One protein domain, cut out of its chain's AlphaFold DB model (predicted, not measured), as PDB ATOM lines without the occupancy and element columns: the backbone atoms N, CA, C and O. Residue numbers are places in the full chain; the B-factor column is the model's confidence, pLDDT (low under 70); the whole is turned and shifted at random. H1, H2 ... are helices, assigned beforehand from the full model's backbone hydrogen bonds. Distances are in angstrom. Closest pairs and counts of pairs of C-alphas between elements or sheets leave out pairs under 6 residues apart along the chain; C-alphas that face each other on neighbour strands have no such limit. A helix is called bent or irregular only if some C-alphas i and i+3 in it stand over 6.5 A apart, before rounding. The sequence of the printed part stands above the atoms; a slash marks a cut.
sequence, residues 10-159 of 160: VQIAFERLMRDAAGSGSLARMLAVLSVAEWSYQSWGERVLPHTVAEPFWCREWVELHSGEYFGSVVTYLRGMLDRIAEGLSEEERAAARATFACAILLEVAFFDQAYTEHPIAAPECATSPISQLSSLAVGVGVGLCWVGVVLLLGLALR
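AT A GLANCE: This is residues 10 to 159 of the 160 residues of the protein "Hypothetical protein" of Haptolina brevifila (UniProt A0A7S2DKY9). The long helix H2, kinked near residue 34, is the core, with H4 and H5 packed along it and H1 packed on H5 and on the first part of H2. H3 folds back over the last part of H2, while H6 and H7 form a looser cover on the side of H5 away from H1. Residues 54 to 59 and 139 to 145 stick out. The printed part has 150 residues with seven named helices, H1 to H7 in chain order, and no named strand; its class is all helix. It is compact, with a radius of gyration of the C-alphas of 15.9 A and spans of 49 by 35 by 28 A.

HOW THE PARTS SIT: Start with H1, residues 10 to 23: its residues 17 to 22 alone touch H2, residues 27 to 51, closest at the C-alphas of Ala 21 and Met 30, 5.1 A. They form a helical hairpin at a steep tilt of 42 degrees. With H5, residues 91 to 114, they make a bundle, three helices side by side. H1 touches H5 at a shallow tilt of 25 degrees, opposite ways, closest at C-alphas Val 10 and Phe 111, 5.9 A. H2, the hub, touches H5 at a steep tilt of 39 degrees, the same way, closest at C-alphas Arg 29 and Ala 97, 4.7 A. With residues 41 to 49 alone, H2 touches H3, residues 57 to 67, closest at C-alphas Gly 45 and Val 63, 5.0 A. H4, residues 69 to 86, touches H2, closest at C-alphas Trp 39 and Val 75, 5.8 A; its shallow tilt of 34 degrees is only just short of steep. H6, residues 131 to 137, only just touches H5, with 3 pairs of C-alphas within 8 A, closest at Ala 102 and Ile 131, 6.8 A. H7, residues 150 to 157, touches no helix but is near H2 and H5. Every O i to N i+4 pair is within hydrogen-bond range in H1, H3, H4 and H5; the counts are 17 of 21 in H2, 2 of 3 in H6 and 2 of 4 in H7.

IN THESE COORDINATES: Find C-alpha 10 at (4.407, -49.689, -13.685), where H1 begins its 19.6 A. H2 runs 36.6 A and is only just irregular: C-alphas 47 and 50 are 7.0 A apart. H3 spans 15.4 A, H4 25.6 A. From C-alpha 91 at (26.313, -31.073, -9.852), H5 runs 34.3 A. H6 spans 10.5 A; H7, 11.3 A, ends at C-alpha 157, (13.251, -31.399, -3.017).

THE WHOLE: The C-alphas farthest apart, of Glu 55 and Ser 90, are 49.5 A apart. The printed part has no cut; the links H5 to H6 and H6 to H7 are long. Confidence is low, pLDDT under 70, at residues 127 to 159.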
ATOM      1  N   VAL A  10       3.766 -50.456 -14.766       90.69
ATOM      2  CA  VAL A  10       4.407 -49.689 -13.685       90.69
ATOM      3  C   VAL A  10       5.390 -50.525 -12.860       90.69
ATOM      4  O   VAL A  10       6.476 -50.043 -12.546       90.69
ATOM      5  N   GLN A  11       5.080 -51.800 -12.592       89.69
ATOM      6  CA  GLN A  11       6.001 -52.713 -11.911       89.69
ATOM      7  C   GLN A  11       7.259 -52.933 -12.759       89.69
ATOM      8  O   GLN A  11       8.375 -52.809 -12.262       89.69
ATOM      9  N   ILE A  12       7.088 -53.192 -14.059       93.12
ATOM     10  CA  ILE A  12       8.209 -53.378 -14.993       93.12
ATOM     11  C   ILE A  12       9.088 -52.120 -15.038       93.12
ATOM     12  O   ILE A  12      10.317 -52.220 -15.051       93.12
ATOM     13  N   ALA A  13       8.476 -50.934 -15.043       94.69
ATOM     14  CA  ALA A  13       9.196 -49.667 -15.042       94.69
ATOM     15  C   ALA A  13       9.957 -49.416 -13.730       94.69
ATOM     16  O   ALA A  13      11.122 -49.020 -13.783       94.69
ATOM     17  N   PHE A  14       9.357 -49.700 -12.570       94.00
ATOM     18  CA  PHE A  14      10.031 -49.563 -11.274       94.00
ATOM     19  C   PHE A  14      11.197 -50.550 -11.139       94.00
ATOM     20  O   PHE A  14      12.307 -50.169 -10.762       94.00
ATOM     21  N   GLU A  15      11.005 -51.807 -11.547       94.56
ATOM     22  CA  GLU A  15      12.082 -52.798 -11.588       94.56
ATOM     23  C   GLU A  15      13.227 -52.386 -12.519       94.56
ATOM     24  O   GLU A  15      14.402 -52.599 -12.202       94.56
ATOM     25  N   ARG A  16      12.907 -51.785 -13.670       96.31
ATOM     26  CA  ARG A  16      13.915 -51.227 -14.570       96.31
ATOM     27  C   ARG A  16      14.671 -50.078 -13.907       96.31
ATOM     28  O   ARG A  16      15.893 -50.080 -13.978       96.31
ATOM     29  N   LEU A  17      13.990 -49.157 -13.222       96.38
ATOM     30  CA  LEU A  17      14.642 -48.063 -12.496       96.38
ATOM     31  C   LEU A  17      15.628 -48.590 -11.444       96.38
ATOM     32  O   LEU A  17      16.757 -48.107 -11.371       96.38
ATOM     33  N   MET A  18      15.233 -49.609 -10.672       96.06
ATOM     34  CA  MET A  18      16.114 -50.267  -9.699       96.06
ATOM     35  C   MET A  18      17.349 -50.883 -10.370       96.06
ATOM     36  O   MET A  18      18.474 -50.674  -9.910       96.06
ATOM     37  N   ARG A  19      17.158 -51.609 -11.482       97.38
ATOM     38  CA  ARG A  19      18.264 -52.213 -12.245       97.38
ATOM     39  C   ARG A  19      19.192 -51.162 -12.849       97.38
ATOM     40  O   ARG A  19      20.408 -51.313 -12.749       97.38
ATOM     41  N   ASP A  20      18.644 -50.090 -13.408       97.06
ATOM     42  CA  ASP A  20      19.415 -48.995 -13.998       97.06
ATOM     43  C   ASP A  20      20.207 -48.232 -12.919       97.06
ATOM     44  O   ASP A  20      21.368 -47.876 -13.132       97.06
ATOM     45  N   ALA A  21      19.625 -48.018 -11.733       96.81
ATOM     46  CA  ALA A  21      20.325 -47.421 -10.597       96.81
ATOM     47  C   ALA A  21      21.487 -48.308 -10.119       96.81
ATOM     48  O   ALA A  21      22.606 -47.813  -9.976       96.81
ATOM     49  N   ALA A  22      21.259 -49.614  -9.951       96.62
ATOM     50  CA  ALA A  22      22.301 -50.567  -9.563       96.62
ATOM     51  C   ALA A  22      23.422 -50.669 -10.615       96.62
ATOM     52  O   ALA A  22      24.604 -50.611 -10.278       96.62
ATOM     53  N   GLY A  23      23.059 -50.751 -11.898       97.44
ATOM     54  CA  GLY A  23      24.001 -50.835 -13.017       97.44
ATOM     55  C   GLY A  23      24.793 -49.551 -13.277       97.44
ATOM     56  O   GLY A  23      25.822 -49.597 -13.942       97.44
ATOM     57  N   SER A  24      24.354 -48.408 -12.737       96.25
ATOM     58  CA  SER A  24      25.043 -47.123 -12.917       96.25
ATOM     59  C   SER A  24      26.349 -46.987 -12.127       96.25
ATOM     60  O   SER A  24      27.112 -46.060 -12.386       96.25
ATOM     61  N   GLY A  25      26.581 -47.841 -11.123       96.00
ATOM     62  CA  GLY A  25      27.690 -47.685 -10.173       96.00
ATOM     63  C   GLY A  25      27.549 -46.486  -9.221       96.00
ATOM     64  O   GLY A  25      28.430 -46.256  -8.396       96.00
ATOM     65  N   SER A  26      26.449 -45.729  -9.290       97.00
ATOM     66  CA  SER A  26      26.204 -44.566  -8.437       97.00
ATOM     67  C   SER A  26      25.429 -44.956  -7.180       97.00
ATOM     68  O   SER A  26      24.220 -45.199  -7.227       97.00
ATOM     69  N   LEU A  27      26.111 -44.949  -6.030       97.62
ATOM     70  CA  LEU A  27      25.467 -45.183  -4.733       97.62
ATOM     71  C   LEU A  27      24.339 -44.170  -4.466       97.62
ATOM     72  O   LEU A  27      23.302 -44.544  -3.928       97.62
ATOM     73  N   ALA A  28      24.493 -42.919  -4.911       97.50
ATOM     74  CA  ALA A  28      23.466 -41.887  -4.774       97.50
ATOM     75  C   ALA A  28      22.167 -42.235  -5.503       97.50
ATOM     76  O   ALA A  28      21.084 -42.036  -4.960       97.50
ATOM     77  N   ARG A  29      22.260 -42.807  -6.707       97.81
ATOM     78  CA  ARG A  29      21.077 -43.243  -7.461       97.81
ATOM     79  C   ARG A  29      20.417 -44.461  -6.823       97.81
ATOM     80  O   ARG A  29      19.195 -44.508  -6.759       97.81
ATOM     81  N   MET A  30      21.198 -45.411  -6.308       98.50
ATOM     82  CA  MET A  30      20.659 -46.569  -5.583       98.50
ATOM     83  C   MET A  30      19.920 -46.135  -4.311       98.50
ATOM     84  O   MET A  30      18.769 -46.512  -4.102       98.50
ATOM     85  N   LEU A  31      20.554 -45.285  -3.497       97.81
ATOM     86  CA  LEU A  31      19.951 -44.742  -2.282       97.81
ATOM     87  C   LEU A  31      18.741 -43.862  -2.578       97.81
ATOM     88  O   LEU A  31      17.811 -43.866  -1.783       97.81
ATOM     89  N   ALA A  32      18.715 -43.145  -3.704       96.62
ATOM     90  CA  ALA A  32      17.544 -42.382  -4.116       96.62
ATOM     91  C   ALA A  32      16.316 -43.286  -4.318       96.62
ATOM     92  O   ALA A  32      15.256 -42.979  -3.783       96.62
ATOM     93  N   VAL A  33      16.461 -44.411  -5.031       96.88
ATOM     94  CA  VAL A  33      15.350 -45.357  -5.241       96.88
ATOM     95  C   VAL A  33      14.921 -46.006  -3.926       96.88
ATOM     96  O   VAL A  33      13.738 -45.981  -3.599       96.88
ATOM     97  N   LEU A  34      15.877 -46.526  -3.147       97.31
ATOM     98  CA  LEU A  34      15.586 -47.180  -1.866       97.31
ATOM     99  C   LEU A  34      14.945 -46.216  -0.864       97.31
ATOM    100  O   LEU A  34      13.997 -46.578  -0.180       97.31
ATOM    101  N   SER A  35      15.422 -44.972  -0.800       97.19
ATOM    102  CA  SER A  35      14.840 -43.971   0.095       97.19
ATOM    103  C   SER A  35      13.390 -43.687  -0.266       97.19
ATOM    104  O   SER A  35      12.580 -43.543   0.637       97.19
ATOM    105  N   VAL A  36      13.043 -43.614  -1.555       95.75
ATOM    106  CA  VAL A  36      11.647 -43.405  -1.963       95.75
ATOM    107  C   VAL A  36      10.785 -44.619  -1.633       95.75
ATOM    108  O   VAL A  36       9.735 -44.430  -1.029       95.75
ATOM    109  N   ALA A  37      11.241 -45.827  -1.976       93.62
ATOM    110  CA  ALA A  37      10.493 -47.064  -1.752       93.62
ATOM    111  C   ALA A  37      10.190 -47.300  -0.266       93.62
ATOM    112  O   ALA A  37       9.054 -47.556   0.113       93.62
ATOM    113  N   GLU A  38      11.192 -47.160   0.602       95.62
ATOM    114  CA  GLU A  38      11.012 -47.451   2.026       95.62
ATOM    115  C   GLU A  38      10.305 -46.292   2.751       95.62
ATOM    116  O   GLU A  38       9.431 -46.493   3.598       95.62
ATOM    117  N   TRP A  39      10.642 -45.041   2.416       96.25
ATOM    118  CA  TRP A  39      10.087 -43.886   3.126       96.25
ATOM    119  C   TRP A  39       8.632 -43.598   2.748       96.25
ATOM    120  O   TRP A  39       7.872 -43.138   3.605       96.25
ATOM    121  N   SER A  40       8.210 -43.882   1.510       93.44
ATOM    122  CA  SER A  40       6.799 -43.758   1.126       93.44
ATOM    123  C   SER A  40       5.927 -44.643   2.024       93.44
ATOM    124  O   SER A  40       4.972 -44.146   2.623       93.44
ATOM    125  N   TYR A  41       6.337 -45.893   2.242       89.44
ATOM    126  CA  TYR A  41       5.663 -46.846   3.117       89.44
ATOM    127  C   TYR A  41       5.691 -46.430   4.584       89.44
ATOM    128  O   TYR A  41       4.645 -46.470   5.228       89.44
ATOM    129  N   GLN A  42       6.834 -45.971   5.111       94.38
ATOM    130  CA  GLN A  42       6.892 -45.466   6.489       94.38
ATOM    131  C   GLN A  42       5.923 -44.299   6.689       94.38
ATOM    132  O   GLN A  42       5.114 -44.293   7.613       94.38
ATOM    133  N   SER A  43       5.985 -43.308   5.795       90.62
ATOM    134  CA  SER A  43       5.180 -42.091   5.903       90.62
ATOM    135  C   SER A  43       3.677 -42.358   5.761       90.62
ATOM    136  O   SER A  43       2.856 -41.675   6.380       90.62
ATOM    137  N   TRP A  44       3.311 -43.356   4.954       92.19
ATOM    138  CA  TRP A  44       1.947 -43.848   4.839       92.19
ATOM    139  C   TRP A  44       1.527 -44.608   6.105       92.19
ATOM    140  O   TRP A  44       0.487 -44.283   6.683       92.19
ATOM    141  N   GLY A  45       2.349 -45.553   6.569       89.88
ATOM    142  CA  GLY A  45       2.083 -46.408   7.726       89.88
ATOM    143  C   GLY A  45       1.844 -45.595   8.991       89.88
ATOM    144  O   GLY A  45       0.778 -45.695   9.598       89.88
ATOM    145  N   GLU A  46       2.772 -44.693   9.324       90.31
ATOM    146  CA  GLU A  46       2.677 -43.808  10.495       90.31
ATOM    147  C   GLU A  46       1.382 -42.980  10.497       90.31
ATOM    148  O   GLU A  46       0.802 -42.707  11.550       90.31
ATOM    149  N   ARG A  47       0.899 -42.592   9.311       88.69
ATOM    150  CA  ARG A  47      -0.328 -41.804   9.155       88.69
ATOM    151  C   ARG A  47      -1.590 -42.628   9.371       88.69
ATOM    152  O   ARG A  47      -2.558 -42.103   9.918       88.69
ATOM    153  N   VAL A  48      -1.619 -43.873   8.900       88.88
ATOM    154  CA  VAL A  48      -2.816 -44.724   8.990       88.88
ATOM    155  C   VAL A  48      -2.855 -45.551  10.273       88.88
ATOM    156  O   VAL A  48      -3.938 -45.986  10.666       88.88
ATOM    157  N   LEU A  49      -1.725 -45.716  10.969       89.62
ATOM    158  CA  LEU A  49      -1.618 -46.463  12.224       89.62
ATOM    159  C   LEU A  49      -2.692 -46.074  13.264       89.62
ATOM    160  O   LEU A  49      -3.353 -46.981  13.773       89.62
ATOM    161  N   PRO A  50      -2.984 -44.780  13.532       90.31
ATOM    162  CA  PRO A  50      -4.032 -44.388  14.485       90.31
ATOM    163  C   PRO A  50      -5.455 -44.787  14.065       90.31
ATOM    164  O   PRO A  50      -6.366 -44.798  14.890       90.31
ATOM    165  N   HIS A  51      -5.659 -45.074  12.779       87.44
ATOM    166  CA  HIS A  51      -6.953 -45.378  12.166       87.44
ATOM    167  C   HIS A  51      -7.059 -46.834  11.698       87.44
ATOM    168  O   HIS A  51      -8.027 -47.200  11.031       87.44
ATOM    169  N   THR A  52      -6.062 -47.661  12.013       80.62
ATOM    170  CA  THR A  52      -5.983 -49.028  11.502       80.62
ATOM    171  C   THR A  52      -7.036 -49.911  12.163       80.62
ATOM    172  O   THR A  52      -7.153 -49.968  13.388       80.62
ATOM    173  N   VAL A  53      -7.813 -50.602  11.334       76.75
ATOM    174  CA  VAL A  53      -8.837 -51.550  11.777       76.75
ATOM    175  C   VAL A  53      -8.208 -52.888  12.161       76.75
ATOM    176  O   VAL A  53      -7.159 -53.267  11.648       76.75
ATOM    177  N   ALA A  54      -8.852 -53.613  13.076       74.12
ATOM    178  CA  ALA A  54      -8.347 -54.897  13.556       74.12
ATOM    179  C   ALA A  54      -8.429 -56.019  12.505       74.12
ATOM    180  O   ALA A  54      -7.637 -56.954  12.567       74.12
ATOM    181  N   GLU A  55      -9.360 -55.921  11.551       80.50
ATOM    182  CA  GLU A  55      -9.629 -56.968  10.568       80.50
ATOM    183  C   GLU A  55      -9.683 -56.415   9.130       80.50
ATOM    184  O   GLU A  55     -10.247 -55.338   8.913       80.50
ATOM    185  N   PRO A  56      -9.158 -57.162   8.143       84.81
ATOM    186  CA  PRO A  56      -8.466 -58.432   8.337       84.81
ATOM    187  C   PRO A  56      -7.064 -58.239   8.942       84.81
ATOM    188  O   PRO A  56      -6.386 -57.257   8.630       84.81
ATOM    189  N   PHE A  57      -6.623 -59.174   9.794       86.12
ATOM    190  CA  PHE A  57      -5.370 -59.035  10.558       86.12
ATOM    191  C   PHE A  57      -4.145 -58.664   9.696       86.12
ATOM    192  O   PHE A  57      -3.315 -57.864  10.122       86.12
ATOM    193  N   TRP A  58      -4.052 -59.183   8.465       86.44
ATOM    194  CA  TRP A  58      -2.916 -58.931   7.571       86.44
ATOM    195  C   TRP A  58      -2.808 -57.464   7.145       86.44
ATOM    196  O   TRP A  58      -1.704 -56.971   6.932       86.44
ATOM    197  N   CYS A  59      -3.925 -56.733   7.053       85.69
ATOM    198  CA  CYS A  59      -3.888 -55.295   6.789       85.69
ATOM    199  C   CYS A  59      -3.253 -54.544   7.963       85.69
ATOM    200  O   CYS A  59      -2.457 -53.632   7.752       85.69
ATOM    201  N   ARG A  60      -3.569 -54.953   9.197       86.38
ATOM    202  CA  ARG A  60      -2.989 -54.370  10.409       86.38
ATOM    203  C   ARG A  60      -1.500 -54.676  10.527       86.38
ATOM    204  O   ARG A  60      -0.726 -53.750  10.740       86.38
ATOM    205  N   GLU A  61      -1.097 -55.930  10.336       90.75
ATOM    206  CA  GLU A  61       0.323 -56.311  10.363       90.75
ATOM    207  C   GLU A  61       1.136 -55.546   9.321       90.75
ATOM    208  O   GLU A  61       2.250 -55.111   9.601       90.75
ATOM    209  N   TRP A  62       0.572 -55.325   8.131       89.12
ATOM    210  CA  TRP A  62       1.249 -54.566   7.087       89.12
ATOM    211  C   TRP A  62       1.452 -53.097   7.476       89.12
ATOM    212  O   TRP A  62       2.526 -52.550   7.235       89.12
ATOM    213  N   VAL A  63       0.473 -52.461   8.128       89.50
ATOM    214  CA  VAL A  63       0.651 -51.107   8.681       89.50
ATOM    215  C   VAL A  63       1.716 -51.099   9.779       89.50
ATOM    216  O   VAL A  63       2.609 -50.252   9.764       89.50
ATOM    217  N   GLU A  64       1.637 -52.026  10.735       91.75
ATOM    218  CA  GLU A  64       2.560 -52.087  11.874       91.75
ATOM    219  C   GLU A  64       4.003 -52.338  11.436       91.75
ATOM    220  O   GLU A  64       4.913 -51.686  11.946       91.75
ATOM    221  N   LEU A  65       4.208 -53.215  10.448       91.81
ATOM    222  CA  LEU A  65       5.517 -53.502   9.865       91.81
ATOM    223  C   LEU A  65       6.209 -52.223   9.382       91.81
ATOM    224  O   LEU A  65       7.374 -51.999   9.703       91.81
ATOM    225  N   HIS A  66       5.480 -51.371   8.658       91.69
ATOM    226  CA  HIS A  66       6.027 -50.141   8.082       91.69
ATOM    227  C   HIS A  66       6.002 -48.949   9.051       91.69
ATOM    228  O   HIS A  66       6.585 -47.912   8.756       91.69
ATOM    229  N   SER A  67       5.377 -49.085  10.224       93.12
ATOM    230  CA  SER A  67       5.316 -48.028  11.251       93.12
ATOM    231  C   SER A  67       6.211 -48.309  12.464       93.12
ATOM    232  O   SER A  67       6.286 -47.498  13.386       93.12
ATOM    233  N   GLY A  68       6.846 -49.483  12.508       92.62
ATOM    234  CA  GLY A  68       7.655 -49.929  13.636       92.62
ATOM    235  C   GLY A  68       9.025 -49.251  13.716       92.62
ATOM    236  O   GLY A  68       9.610 -48.848  12.710       92.62
ATOM    237  N   GLU A  69       9.584 -49.207  14.928       95.75
ATOM    238  CA  GLU A  69      10.886 -48.586  15.220       95.75
ATOM    239  C   GLU A  69      12.019 -49.143  14.345       95.75
ATOM    240  O   GLU A  69      12.836 -48.384  13.823       95.75
ATOM    241  N   TYR A  70      12.044 -50.463  14.128       95.44
ATOM    242  CA  TYR A  70      13.059 -51.092  13.284       95.44
ATOM    243  C   TYR A  70      12.998 -50.575  11.841       95.44
ATOM    244  O   TYR A  70      14.023 -50.158  11.298       95.44
ATOM    245  N   PHE A  71      11.808 -50.536  11.238       94.88
ATOM    246  CA  PHE A  71      11.633 -50.050   9.870       94.88
ATOM    247  C   PHE A  71      12.002 -48.564   9.760       94.88
ATOM    248  O   PHE A  71      12.797 -48.179   8.901       94.88
ATOM    249  N   GLY A  72      11.543 -47.744  10.712       96.56
ATOM    250  CA  GLY A  72      11.929 -46.335  10.800       96.56
ATOM    251  C   GLY A  72      13.443 -46.123  10.934       96.56
ATOM    252  O   GLY A  72      13.988 -45.170  10.369       96.56
ATOM    253  N   SER A  73      14.160 -47.028  11.612       97.50
ATOM    254  CA  SER A  73      15.624 -46.969  11.712       97.50
ATOM    255  C   SER A  73      16.319 -47.232  10.367       97.50
ATOM    256  O   SER A  73      17.294 -46.550  10.045       97.50
ATOM    257  N   VAL A  74      15.785 -48.143   9.541       96.75
ATOM    258  CA  VAL A  74      16.287 -48.422   8.185       96.75
ATOM    259  C   VAL A  74      16.086 -47.206   7.286       96.75
ATOM    260  O   VAL A  74      17.040 -46.745   6.660       96.75
ATOM    261  N   VAL A  75      14.884 -46.624   7.280       96.31
ATOM    262  CA  VAL A  75      14.594 -45.417   6.488       96.31
ATOM    263  C   VAL A  75      15.485 -44.249   6.911       96.31
ATOM    264  O   VAL A  75      16.062 -43.560   6.065       96.31
ATOM    265  N   THR A  76      15.657 -44.048   8.219       97.25
ATOM    266  CA  THR A  76      16.547 -43.013   8.764       97.25
ATOM    267  C   THR A  76      17.991 -43.229   8.314       97.25
ATOM    268  O   THR A  76      18.663 -42.279   7.909       97.25
ATOM    269  N   TYR A  77      18.467 -44.475   8.333       97.56
ATOM    270  CA  TYR A  77      19.811 -44.825   7.888       97.56
ATOM    271  C   TYR A  77      20.028 -44.552   6.394       97.56
ATOM    272  O   TYR A  77      21.040 -43.950   6.029       97.56
ATOM    273  N   LEU A  78      19.083 -44.947   5.534       96.44
ATOM    274  CA  LEU A  78      19.159 -44.715   4.087       96.44
ATOM    275  C   LEU A  78      19.200 -43.219   3.761       96.44
ATOM    276  O   LEU A  78      20.090 -42.772   3.035       96.44
ATOM    277  N   ARG A  79      18.298 -42.437   4.366       96.19
ATOM    278  CA  ARG A  79      18.236 -40.978   4.190       96.19
ATOM    279  C   ARG A  79      19.510 -40.299   4.684       96.19
ATOM    280  O   ARG A  79      20.132 -39.553   3.940       96.19
ATOM    281  N   GLY A  80      19.970 -40.647   5.886       96.00
ATOM    282  CA  GLY A  80      21.217 -40.111   6.429       96.00
ATOM    283  C   GLY A  80      22.460 -40.531   5.636       96.00
ATOM    284  O   GLY A  80      23.473 -39.835   5.649       96.00
ATOM    285  N   MET A  81      22.440 -41.668   4.936       97.12
ATOM    286  CA  MET A  81      23.509 -42.018   3.999       97.12
ATOM    287  C   MET A  81      23.445 -41.169   2.731       97.12
ATOM    288  O   MET A  81      24.486 -40.674   2.306       97.12
ATOM    289  N   LEU A  82      22.250 -40.976   2.167       94.56
ATOM    290  CA  LEU A  82      22.040 -40.147   0.983       94.56
ATOM    291  C   LEU A  82      22.478 -38.697   1.227       94.56
ATOM    292  O   LEU A  82      23.224 -38.151   0.416       94.56
ATOM    293  N   ASP A  83      22.094 -38.119   2.366       94.12
ATOM    294  CA  ASP A  83      22.475 -36.759   2.759       94.12
ATOM    295  C   ASP A  83      24.002 -36.614   2.854       94.12
ATOM    296  O   ASP A  83      24.580 -35.705   2.262       94.12
ATOM    297  N   ARG A  84      24.678 -37.565   3.515       95.00
ATOM    298  CA  ARG A  84      26.144 -37.547   3.670       95.00
ATOM    299  C   ARG A  84      26.887 -37.613   2.342       95.00
ATOM    300  O   ARG A  84      27.872 -36.906   2.159       95.00
ATOM    301  N   ILE A  85      26.466 -38.477   1.418       95.06
ATOM    302  CA  ILE A  85      27.166 -38.588   0.130       95.06
ATOM    303  C   ILE A  85      26.862 -37.403  -0.790       95.06
ATOM    304  O   ILE A  85      27.712 -37.056  -1.605       95.06
ATOM    305  N   ALA A  86      25.691 -36.764  -0.654       89.69
ATOM    306  CA  ALA A  86      25.274 -35.638  -1.490       89.69
ATOM    307  C   ALA A  86      26.190 -34.407  -1.359       89.69
ATOM    308  O   ALA A  86      26.286 -33.612  -2.304       89.69
ATOM    309  N   GLU A  87      26.886 -34.270  -0.227       93.00
ATOM    310  CA  GLU A  87      27.901 -33.238   0.015       93.00
ATOM    311  C   GLU A  87      29.102 -33.359  -0.936       93.00
ATOM    312  O   GLU A  87      29.680 -32.349  -1.331       93.00
ATOM    313  N   GLY A  88      29.460 -34.587  -1.330       94.06
ATOM    314  CA  GLY A  88      30.618 -34.873  -2.181       94.06
ATOM    315  C   GLY A  88      30.311 -35.011  -3.672       94.06
ATOM    316  O   GLY A  88      31.239 -35.194  -4.455       94.06
ATOM    317  N   LEU A  89      29.039 -34.955  -4.074       95.50
ATOM    318  CA  LEU A  89      28.643 -35.129  -5.473       95.50
ATOM    319  C   LEU A  89      28.936 -33.877  -6.303       95.50
ATOM    320  O   LEU A  89      28.672 -32.749  -5.873       95.50
ATOM    321  N   SER A  90      29.381 -34.091  -7.539       97.19
ATOM    322  CA  SER A  90      29.316 -33.067  -8.579       97.19
ATOM    323  C   SER A  90      27.862 -32.674  -8.867       97.19
ATOM    324  O   SER A  90      26.915 -33.400  -8.550       97.19
ATOM    325  N   GLU A  91      27.664 -31.523  -9.508       94.88
ATOM    326  CA  GLU A  91      26.313 -31.073  -9.852       94.88
ATOM    327  C   GLU A  91      25.611 -32.034 -10.824       94.88
ATOM    328  O   GLU A  91      24.408 -32.266 -10.717       94.88
ATOM    329  N   GLU A  92      26.372 -32.663 -11.719       95.12
ATOM    330  CA  GLU A  92      25.881 -33.666 -12.666       95.12
ATOM    331  C   GLU A  92      25.413 -34.941 -11.947       95.12
ATOM    332  O   GLU A  92      24.308 -35.431 -12.197       95.12
ATOM    333  N   GLU A  93      26.198 -35.453 -10.995       95.38
ATOM    334  CA  GLU A  93      25.815 -36.611 -10.178       95.38
ATOM    335  C   GLU A  93      24.607 -36.305  -9.292       95.38
ATOM    336  O   GLU A  93      23.688 -37.125  -9.185       95.38
ATOM    337  N   ARG A  94      24.567 -35.110  -8.690       94.38
ATOM    338  CA  ARG A  94      23.433 -34.653  -7.883       94.38
ATOM    339  C   ARG A  94      22.170 -34.536  -8.730       94.38
ATOM    340  O   ARG A  94      21.109 -34.996  -8.311       94.38
ATOM    341  N   ALA A  95      22.269 -33.984  -9.939       93.12
ATOM    342  CA  ALA A  95      21.155 -33.914 -10.879       93.12
ATOM    343  C   ALA A  95      20.650 -35.310 -11.271       93.12
ATOM    344  O   ALA A  95      19.440 -35.542 -11.256       93.12
ATOM    345  N   ALA A  96      21.552 -36.258 -11.539       93.94
ATOM    346  CA  ALA A  96      21.184 -37.637 -11.848       93.94
ATOM    347  C   ALA A  96      20.497 -38.346 -10.664       93.94
ATOM    348  O   ALA A  96      19.507 -39.060 -10.859       93.94
ATOM    349  N   ALA A  97      20.978 -38.134  -9.434       95.00
ATOM    350  CA  ALA A  97      20.354 -38.666  -8.222       95.00
ATOM    351  C   ALA A  97      18.958 -38.064  -7.987       95.00
ATOM    352  O   ALA A  97      18.008 -38.812  -7.759       95.00
ATOM    353  N   ARG A  98      18.795 -36.741  -8.142       93.69
ATOM    354  CA  ARG A  98      17.487 -36.062  -8.047       93.69
ATOM    355  C   ARG A  98      16.499 -36.553  -9.103       93.69
ATOM    356  O   ARG A  98      15.343 -36.808  -8.780       93.69
ATOM    357  N   ALA A  99      16.946 -36.723 -10.347       93.25
ATOM    358  CA  ALA A  99      16.101 -37.262 -11.411       93.25
ATOM    359  C   ALA A  99      15.653 -38.700 -11.103       93.25
ATOM    360  O   ALA A  99      14.480 -39.031 -11.267       93.25
ATOM    361  N   THR A 100      16.566 -39.529 -10.584       95.44
ATOM    362  CA  THR A 100      16.265 -40.900 -10.141       95.44
ATOM    363  C   THR A 100      15.239 -40.907  -9.002       95.44
ATOM    364  O   THR A 100      14.257 -41.642  -9.072       95.44
ATOM    365  N   PHE A 101      15.423 -40.054  -7.991       94.56
ATOM    366  CA  PHE A 101      14.509 -39.910  -6.853       94.56
ATOM    367  C   PHE A 101      13.097 -39.516  -7.303       94.56
ATOM    368  O   PHE A 101      12.109 -40.144  -6.939       94.56
ATOM    369  N   ALA A 102      12.994 -38.493  -8.147       92.56
ATOM    370  CA  ALA A 102      11.706 -38.007  -8.622       92.56
ATOM    371  C   ALA A 102      10.999 -39.019  -9.543       92.56
ATOM    372  O   ALA A 102       9.786 -39.185  -9.443       92.56
ATOM    373  N   CYS A 103      11.746 -39.749 -10.379       94.88
ATOM    374  CA  CYS A 103      11.202 -40.876 -11.139       94.88
ATOM    375  C   CYS A 103      10.644 -41.970 -10.220       94.88
ATOM    376  O   CYS A 103       9.532 -42.443 -10.445       94.88
ATOM    377  N   ALA A 104      11.373 -42.336  -9.159       95.44
ATOM    378  CA  ALA A 104      10.895 -43.314  -8.187       95.44
ATOM    379  C   ALA A 104       9.575 -42.864  -7.538       95.44
ATOM    380  O   ALA A 104       8.676 -43.683  -7.403       95.44
ATOM    381  N   ILE A 105       9.411 -41.570  -7.222       93.25
ATOM    382  CA  ILE A 105       8.146 -41.044  -6.675       93.25
ATOM    383  C   ILE A 105       7.000 -41.218  -7.672       93.25
ATOM    384  O   ILE A 105       5.933 -41.695  -7.297       93.25
ATOM    385  N   LEU A 106       7.203 -40.828  -8.934       92.69
ATOM    386  CA  LEU A 106       6.169 -40.946  -9.968       92.69
ATOM    387  C   LEU A 106       5.723 -42.401 -10.145       92.69
ATOM    388  O   LEU A 106       4.530 -42.674 -10.280       92.69
ATOM    389  N   LEU A 107       6.679 -43.329 -10.129       93.81
ATOM    390  CA  LEU A 107       6.397 -44.750 -10.269       93.81
ATOM    391  C   LEU A 107       5.754 -45.350  -9.011       93.81
ATOM    392  O   LEU A 107       4.846 -46.154  -9.169       93.81
ATOM    393  N   GLU A 108       6.149 -44.947  -7.798       94.00
ATOM    394  CA  GLU A 108       5.467 -45.340  -6.549       94.00
ATOM    395  C   GLU A 108       3.999 -44.908  -6.562       94.00
ATOM    396  O   GLU A 108       3.110 -45.715  -6.302       94.00
ATOM    397  N   VAL A 109       3.715 -43.655  -6.935       89.50
ATOM    398  CA  VAL A 109       2.333 -43.157  -7.039       89.50
ATOM    399  C   VAL A 109       1.528 -44.013  -8.017       89.50
ATOM    400  O   VAL A 109       0.472 -44.528  -7.661       89.50
ATOM    401  N   ALA A 110       2.061 -44.240  -9.220       90.12
ATOM    402  CA  ALA A 110       1.398 -45.077 -10.212       90.12
ATOM    403  C   ALA A 110       1.268 -46.548  -9.761       90.12
ATOM    404  O   ALA A 110       0.324 -47.229 -10.159       90.12
ATOM    405  N   PHE A 111       2.192 -47.052  -8.937       87.38
ATOM    406  CA  PHE A 111       2.144 -48.402  -8.378       87.38
ATOM    407  C   PHE A 111       1.004 -48.541  -7.366       87.38
ATOM    408  O   PHE A 111       0.236 -49.501  -7.441       87.38
ATOM    409  N   PHE A 112       0.837 -47.560  -6.474       87.81
ATOM    410  CA  PHE A 112      -0.309 -47.522  -5.569       87.81
ATOM    411  C   PHE A 112      -1.625 -47.366  -6.331       87.81
ATOM    412  O   PHE A 112      -2.563 -48.109  -6.050       87.81
ATOM    413  N   ASP A 113      -1.691 -46.483  -7.330       89.19
ATOM    414  CA  ASP A 113      -2.893 -46.306  -8.155       89.19
ATOM    415  C   ASP A 113      -3.271 -47.602  -8.892       89.19
ATOM    416  O   ASP A 113      -4.446 -47.971  -8.936       89.19
ATOM    417  N   GLN A 114      -2.281 -48.348  -9.402       86.25
ATOM    418  CA  GLN A 114      -2.500 -49.624 -10.089       86.25
ATOM    419  C   GLN A 114      -3.241 -50.641  -9.213       86.25
ATOM    420  O   GLN A 114      -4.004 -51.448  -9.749       86.25
ATOM    421  N   ALA A 115      -3.053 -50.606  -7.889       84.19
ATOM    422  CA  ALA A 115      -3.728 -51.508  -6.957       84.19
ATOM    423  C   ALA A 115      -5.242 -51.242  -6.836       84.19
ATOM    424  O   ALA A 115      -5.985 -52.132  -6.425       84.19
ATOM    425  N   TYR A 116      -5.710 -50.049  -7.220       84.25
ATOM    426  CA  TYR A 116      -7.122 -49.649  -7.171       84.25
ATOM    427  C   TYR A 116      -7.841 -49.759  -8.522       84.25
ATOM    428  O   TYR A 116      -9.025 -49.435  -8.619       84.25
ATOM    429  N   THR A 117      -7.153 -50.213  -9.572       83.00
ATOM    430  CA  THR A 117      -7.704 -50.285 -10.932       83.00
ATOM    431  C   THR A 117      -7.575 -51.685 -11.521       83.00
ATOM    432  O   THR A 117      -6.528 -52.315 -11.408       83.00
ATOM    433  N   GLU A 118      -8.602 -52.148 -12.238       80.69
ATOM    434  CA  GLU A 118      -8.553 -53.429 -12.965       80.69
ATOM    435  C   GLU A 118      -7.725 -53.355 -14.259       80.69
ATOM    436  O   GLU A 118      -7.262 -54.373 -14.777       80.69
ATOM    437  N   HIS A 119      -7.543 -52.148 -14.802       85.12
ATOM    438  CA  HIS A 119      -6.809 -51.926 -16.042       85.12
ATOM    439  C   HIS A 119      -5.345 -51.562 -15.766       85.12
ATOM    440  O   HIS A 119      -5.067 -50.815 -14.829       85.12
ATOM    441  N   PRO A 120      -4.393 -52.040 -16.586       86.06
ATOM    442  CA  PRO A 120      -3.002 -51.632 -16.460       86.06
ATOM    443  C   PRO A 120      -2.826 -50.125 -16.690       86.06
ATOM    444  O   PRO A 120      -3.168 -49.607 -17.755       86.06
ATOM    445  N   ILE A 121      -2.250 -49.437 -15.711       84.06
ATOM    446  CA  ILE A 121      -1.811 -48.050 -15.810       84.06
ATOM    447  C   ILE A 121      -0.486 -48.030 -16.575       84.06
ATOM    448  O   ILE A 121       0.447 -48.785 -16.281       84.06
ATOM    449  N   ALA A 122      -0.408 -47.173 -17.593       88.75
ATOM    450  CA  ALA A 122       0.838 -46.934 -18.303       88.75
ATOM    451  C   ALA A 122       1.865 -46.321 -17.341       88.75
ATOM    452  O   ALA A 122       1.540 -45.415 -16.576       88.75
ATOM    453  N   ALA A 123       3.107 -46.800 -17.390       87.06
ATOM    454  CA  ALA A 123       4.157 -46.229 -16.561       87.06
ATOM    455  C   ALA A 123       4.394 -44.756 -16.953       87.06
ATOM    456  O   ALA A 123       4.563 -44.483 -18.148       87.06
ATOM    457  N   PRO A 124       4.420 -43.815 -15.993       87.00
ATOM    458  CA  PRO A 124       4.749 -42.427 -16.281       87.00
ATOM    459  C   PRO A 124       6.156 -42.311 -16.878       87.00
ATOM    460  O   PRO A 124       7.083 -43.033 -16.502       87.00
ATOM    461  N   GLU A 125       6.324 -41.378 -17.813       82.31
ATOM    462  CA  GLU A 125       7.628 -41.097 -18.407       82.31
ATOM    463  C   GLU A 125       8.521 -40.346 -17.416       82.31
ATOM    464  O   GLU A 125       8.251 -39.205 -17.057       82.31
ATOM    465  N   CYS A 126       9.639 -40.951 -17.026       75.25
ATOM    466  CA  CYS A 126      10.617 -40.350 -16.116       75.25
ATOM    467  C   CYS A 126      11.595 -39.354 -16.782       75.25
ATOM    468  O   CYS A 126      12.769 -39.291 -16.410       75.25
ATOM    469  N   ALA A 127      11.165 -38.612 -17.808       59.41
ATOM    470  CA  ALA A 127      12.053 -37.769 -18.614       59.41
ATOM    471  C   ALA A 127      12.678 -36.586 -17.832       59.41
ATOM    472  O   ALA A 127      12.217 -36.194 -16.763       59.41
ATOM    473  N   THR A 128      13.750 -36.017 -18.402       49.78
ATOM    474  CA  THR A 128      14.860 -35.209 -17.834       49.78
ATOM    475  C   THR A 128      14.547 -33.928 -17.035       49.78
ATOM    476  O   THR A 128      15.468 -33.183 -16.704       49.78
ATOM    477  N   SER A 129      13.304 -33.667 -16.635       49.50
ATOM    478  CA  SER A 129      13.012 -32.693 -15.574       49.50
ATOM    479  C   SER A 129      11.755 -33.088 -14.785       49.50
ATOM    480  O   SER A 129      10.693 -32.487 -14.936       49.50
ATOM    481  N   PRO A 130      11.851 -34.118 -13.930       52.62
ATOM    482  CA  PRO A 130      10.690 -34.703 -13.251       52.62
ATOM    483  C   PRO A 130      10.045 -33.783 -12.193       52.62
ATOM    484  O   PRO A 130       8.920 -34.023 -11.762       52.62
ATOM    485  N   ILE A 131      10.699 -32.680 -11.810       50.78
ATOM    486  CA  ILE A 131      10.186 -31.728 -10.807       50.78
ATOM    487  C   ILE A 131       8.931 -30.983 -11.305       50.78
ATOM    488  O   ILE A 131       8.016 -30.740 -10.521       50.78
ATOM    489  N   SER A 132       8.836 -30.656 -12.600       51.91
ATOM    490  CA  SER A 132       7.668 -29.956 -13.169       51.91
ATOM    491  C   SER A 132       6.436 -30.856 -13.343       51.91
ATOM    492  O   SER A 132       5.303 -30.373 -13.381       51.91
ATOM    493  N   GLN A 133       6.634 -32.174 -13.423       51.75
ATOM    494  CA  GLN A 133       5.534 -33.138 -13.470       51.75
ATOM    495  C   GLN A 133       4.956 -33.403 -12.077       51.75
ATOM    496  O   GLN A 133       3.739 -33.510 -11.927       51.75
ATOM    497  N   LEU A 134       5.802 -33.406 -11.041       52.16
ATOM    498  CA  LEU A 134       5.357 -33.554  -9.654       52.16
ATOM    499  C   LEU A 134       4.472 -32.386  -9.182       52.16
ATOM    500  O   LEU A 134       3.526 -32.602  -8.428       52.16
ATOM    501  N   SER A 135       4.711 -31.160  -9.660       46.09
ATOM    502  CA  SER A 135       3.844 -30.011  -9.357       46.09
ATOM    503  C   SER A 135       2.470 -30.088 -10.035       46.09
ATOM    504  O   SER A 135       1.497 -29.572  -9.491       46.09
ATOM    505  N   SER A 136       2.362 -30.769 -11.180       39.66
ATOM    506  CA  SER A 136       1.092 -30.948 -11.902       39.66
ATOM    507  C   SER A 136       0.188 -32.002 -11.248       39.66
ATOM    508  O   SER A 136      -1.033 -31.848 -11.243       39.66
ATOM    509  N   LEU A 137       0.771 -33.033 -10.623       44.44
ATOM    510  CA  LEU A 137       0.022 -34.040  -9.857       44.44
ATOM    511  C   LEU A 137      -0.671 -33.446  -8.618       44.44
ATOM    512  O   LEU A 137      -1.741 -33.908  -8.239       44.44
ATOM    513  N   ALA A 138      -0.124 -32.381  -8.026       38.47
ATOM    514  CA  ALA A 138      -0.680 -31.740  -6.831       38.47
ATOM    515  C   ALA A 138      -2.014 -30.993  -7.055       38.47
ATOM    516  O   ALA A 138      -2.675 -30.630  -6.084       38.47
ATOM    517  N   VAL A 139      -2.418 -30.744  -8.307       36.59
ATOM    518  CA  VAL A 139      -3.573 -29.884  -8.642       36.59
ATOM    519  C   VAL A 139      -4.787 -30.690  -9.148       36.59
ATOM    520  O   VAL A 139      -5.882 -30.145  -9.260       36.59
ATOM    521  N   GLY A 140      -4.629 -31.986  -9.445       28.97
ATOM    522  CA  GLY A 140      -5.503 -32.666 -10.411       28.97
ATOM    523  C   GLY A 140      -6.600 -33.620  -9.921       28.97
ATOM    524  O   GLY A 140      -7.502 -33.886 -10.712       28.97
ATOM    525  N   VAL A 141      -6.585 -34.167  -8.697       33.56
ATOM    526  CA  VAL A 141      -7.509 -35.279  -8.362       33.56
ATOM    527  C   VAL A 141      -8.250 -35.052  -7.046       33.56
ATOM    528  O   VAL A 141      -7.687 -35.083  -5.955       33.56
ATOM    529  N   GLY A 142      -9.554 -34.809  -7.174       27.94
ATOM    530  CA  GLY A 142     -10.482 -34.637  -6.069       27.94
ATOM    531  C   GLY A 142     -10.857 -35.955  -5.386       27.94
ATOM    532  O   GLY A 142     -11.373 -36.868  -6.016       27.94
ATOM    533  N   VAL A 143     -10.699 -35.930  -4.060       31.48
ATOM    534  CA  VAL A 143     -11.412 -36.674  -3.003       31.48
ATOM    535  C   VAL A 143     -11.182 -38.191  -2.899       31.48
ATOM    536  O   VAL A 143     -11.834 -38.997  -3.551       31.48
ATOM    537  N   GLY A 144     -10.333 -38.568  -1.933       25.75
ATOM    538  CA  GLY A 144     -10.221 -39.940  -1.428       25.75
ATOM    539  C   GLY A 144      -9.003 -40.185  -0.530       25.75
ATOM    540  O   GLY A 144      -8.176 -41.013  -0.871       25.75
ATOM    541  N   LEU A 145      -8.852 -39.433   0.571       33.09
ATOM    542  CA  LEU A 145      -8.031 -39.729   1.776       33.09
ATOM    543  C   LEU A 145      -6.539 -40.160   1.664       33.09
ATOM    544  O   LEU A 145      -5.884 -40.242   2.699       33.09
ATOM    545  N   CYS A 146      -5.940 -40.315   0.481       37.34
ATOM    546  CA  CYS A 146      -4.531 -40.722   0.303       37.34
ATOM    547  C   CYS A 146      -3.531 -39.555   0.130       37.34
ATOM    548  O   CYS A 146      -2.328 -39.760  -0.005       37.34
ATOM    549  N   TRP A 147      -3.997 -38.304   0.142       32.22
ATOM    550  CA  TRP A 147      -3.295 -37.202  -0.539       32.22
ATOM    551  C   TRP A 147      -2.455 -36.242   0.324       32.22
ATOM    552  O   TRP A 147      -2.009 -35.209  -0.167       32.22
ATOM    553  N   VAL A 148      -2.167 -36.555   1.593       36.28
ATOM    554  CA  VAL A 148      -1.394 -35.637   2.471       36.28
ATOM    555  C   VAL A 148       0.109 -35.992   2.556       36.28
ATOM    556  O   VAL A 148       0.893 -35.231   3.116       36.28
ATOM    557  N   GLY A 149       0.555 -37.114   1.973       36.19
ATOM    558  CA  GLY A 149       1.966 -37.549   2.008       36.19
ATOM    559  C   GLY A 149       2.873 -36.913   0.945       36.19
ATOM    560  O   GLY A 149       4.003 -36.528   1.238       36.19
ATOM    561  N   VAL A 150       2.371 -36.725  -0.279       41.69
ATOM    562  CA  VAL A 150       3.184 -36.255  -1.422       41.69
ATOM    563  C   VAL A 150       3.610 -34.783  -1.275       41.69
ATOM    564  O   VAL A 150       4.691 -34.393  -1.717       41.69
ATOM    565  N   VAL A 151       2.823 -33.965  -0.565       35.00
ATOM    566  CA  VAL A 151       3.102 -32.529  -0.357       35.00
ATOM    567  C   VAL A 151       4.341 -32.287   0.526       35.00
ATOM    568  O   VAL A 151       5.015 -31.272   0.367       35.00
ATOM    569  N   LEU A 152       4.711 -33.229   1.404       37.91
ATOM    570  CA  LEU A 152       5.918 -33.109   2.237       37.91
ATOM    571  C   LEU A 152       7.204 -33.526   1.503       37.91
ATOM    572  O   LEU A 152       8.260 -32.954   1.767       37.91
ATOM    573  N   LEU A 153       7.118 -34.441   0.532       38.81
ATOM    574  CA  LEU A 153       8.266 -34.853  -0.289       38.81
ATOM    575  C   LEU A 153       8.700 -33.756  -1.276       38.81
ATOM    576  O   LEU A 153       9.893 -33.559  -1.508       38.81
ATOM    577  N   LEU A 154       7.749 -32.966  -1.781       37.31
ATOM    578  CA  LEU A 154       8.032 -31.811  -2.641       37.31
ATOM    579  C   LEU A 154       8.675 -30.631  -1.887       37.31
ATOM    580  O   LEU A 154       9.470 -29.896  -2.469       37.31
ATOM    581  N   GLY A 155       8.401 -30.473  -0.586       29.33
ATOM    582  CA  GLY A 155       8.979 -29.403   0.240       29.33
ATOM    583  C   GLY A 155      10.474 -29.565   0.552       29.33
ATOM    584  O   GLY A 155      11.150 -28.567   0.805       29.33
ATOM    585  N   LEU A 156      11.006 -30.793   0.507       35.25
ATOM    586  CA  LEU A 156      12.429 -31.080   0.741       35.25
ATOM    587  C   LEU A 156      13.244 -31.073  -0.564       35.25
ATOM    588  O   LEU A 156      14.386 -30.621  -0.569       35.25
ATOM    589  N   ALA A 157      12.633 -31.467  -1.689       32.81
ATOM    590  CA  ALA A 157      13.251 -31.399  -3.017       32.81
ATOM    591  C   ALA A 157      13.481 -29.957  -3.524       32.81
ATOM    592  O   ALA A 157      14.253 -29.757  -4.454       32.81
ATOM    593  N   LEU A 158      12.837 -28.957  -2.906       29.02
ATOM    594  CA  LEU A 158      12.990 -27.526  -3.212       29.02
ATOM    595  C   LEU A 158      13.984 -26.794  -2.283       29.02
ATOM    596  O   LEU A 158      14.075 -25.567  -2.330       29.02
ATOM    597  N   ARG A 159      14.720 -27.518  -1.425       28.70
ATOM    598  CA  ARG A 159      15.801 -26.972  -0.573       28.70
ATOM    599  C   ARG A 159      17.175 -27.623  -0.816       28.70
ATOM    600  O   ARG A 159      18.054 -27.513   0.036       28.70
TER     601      ARG A 159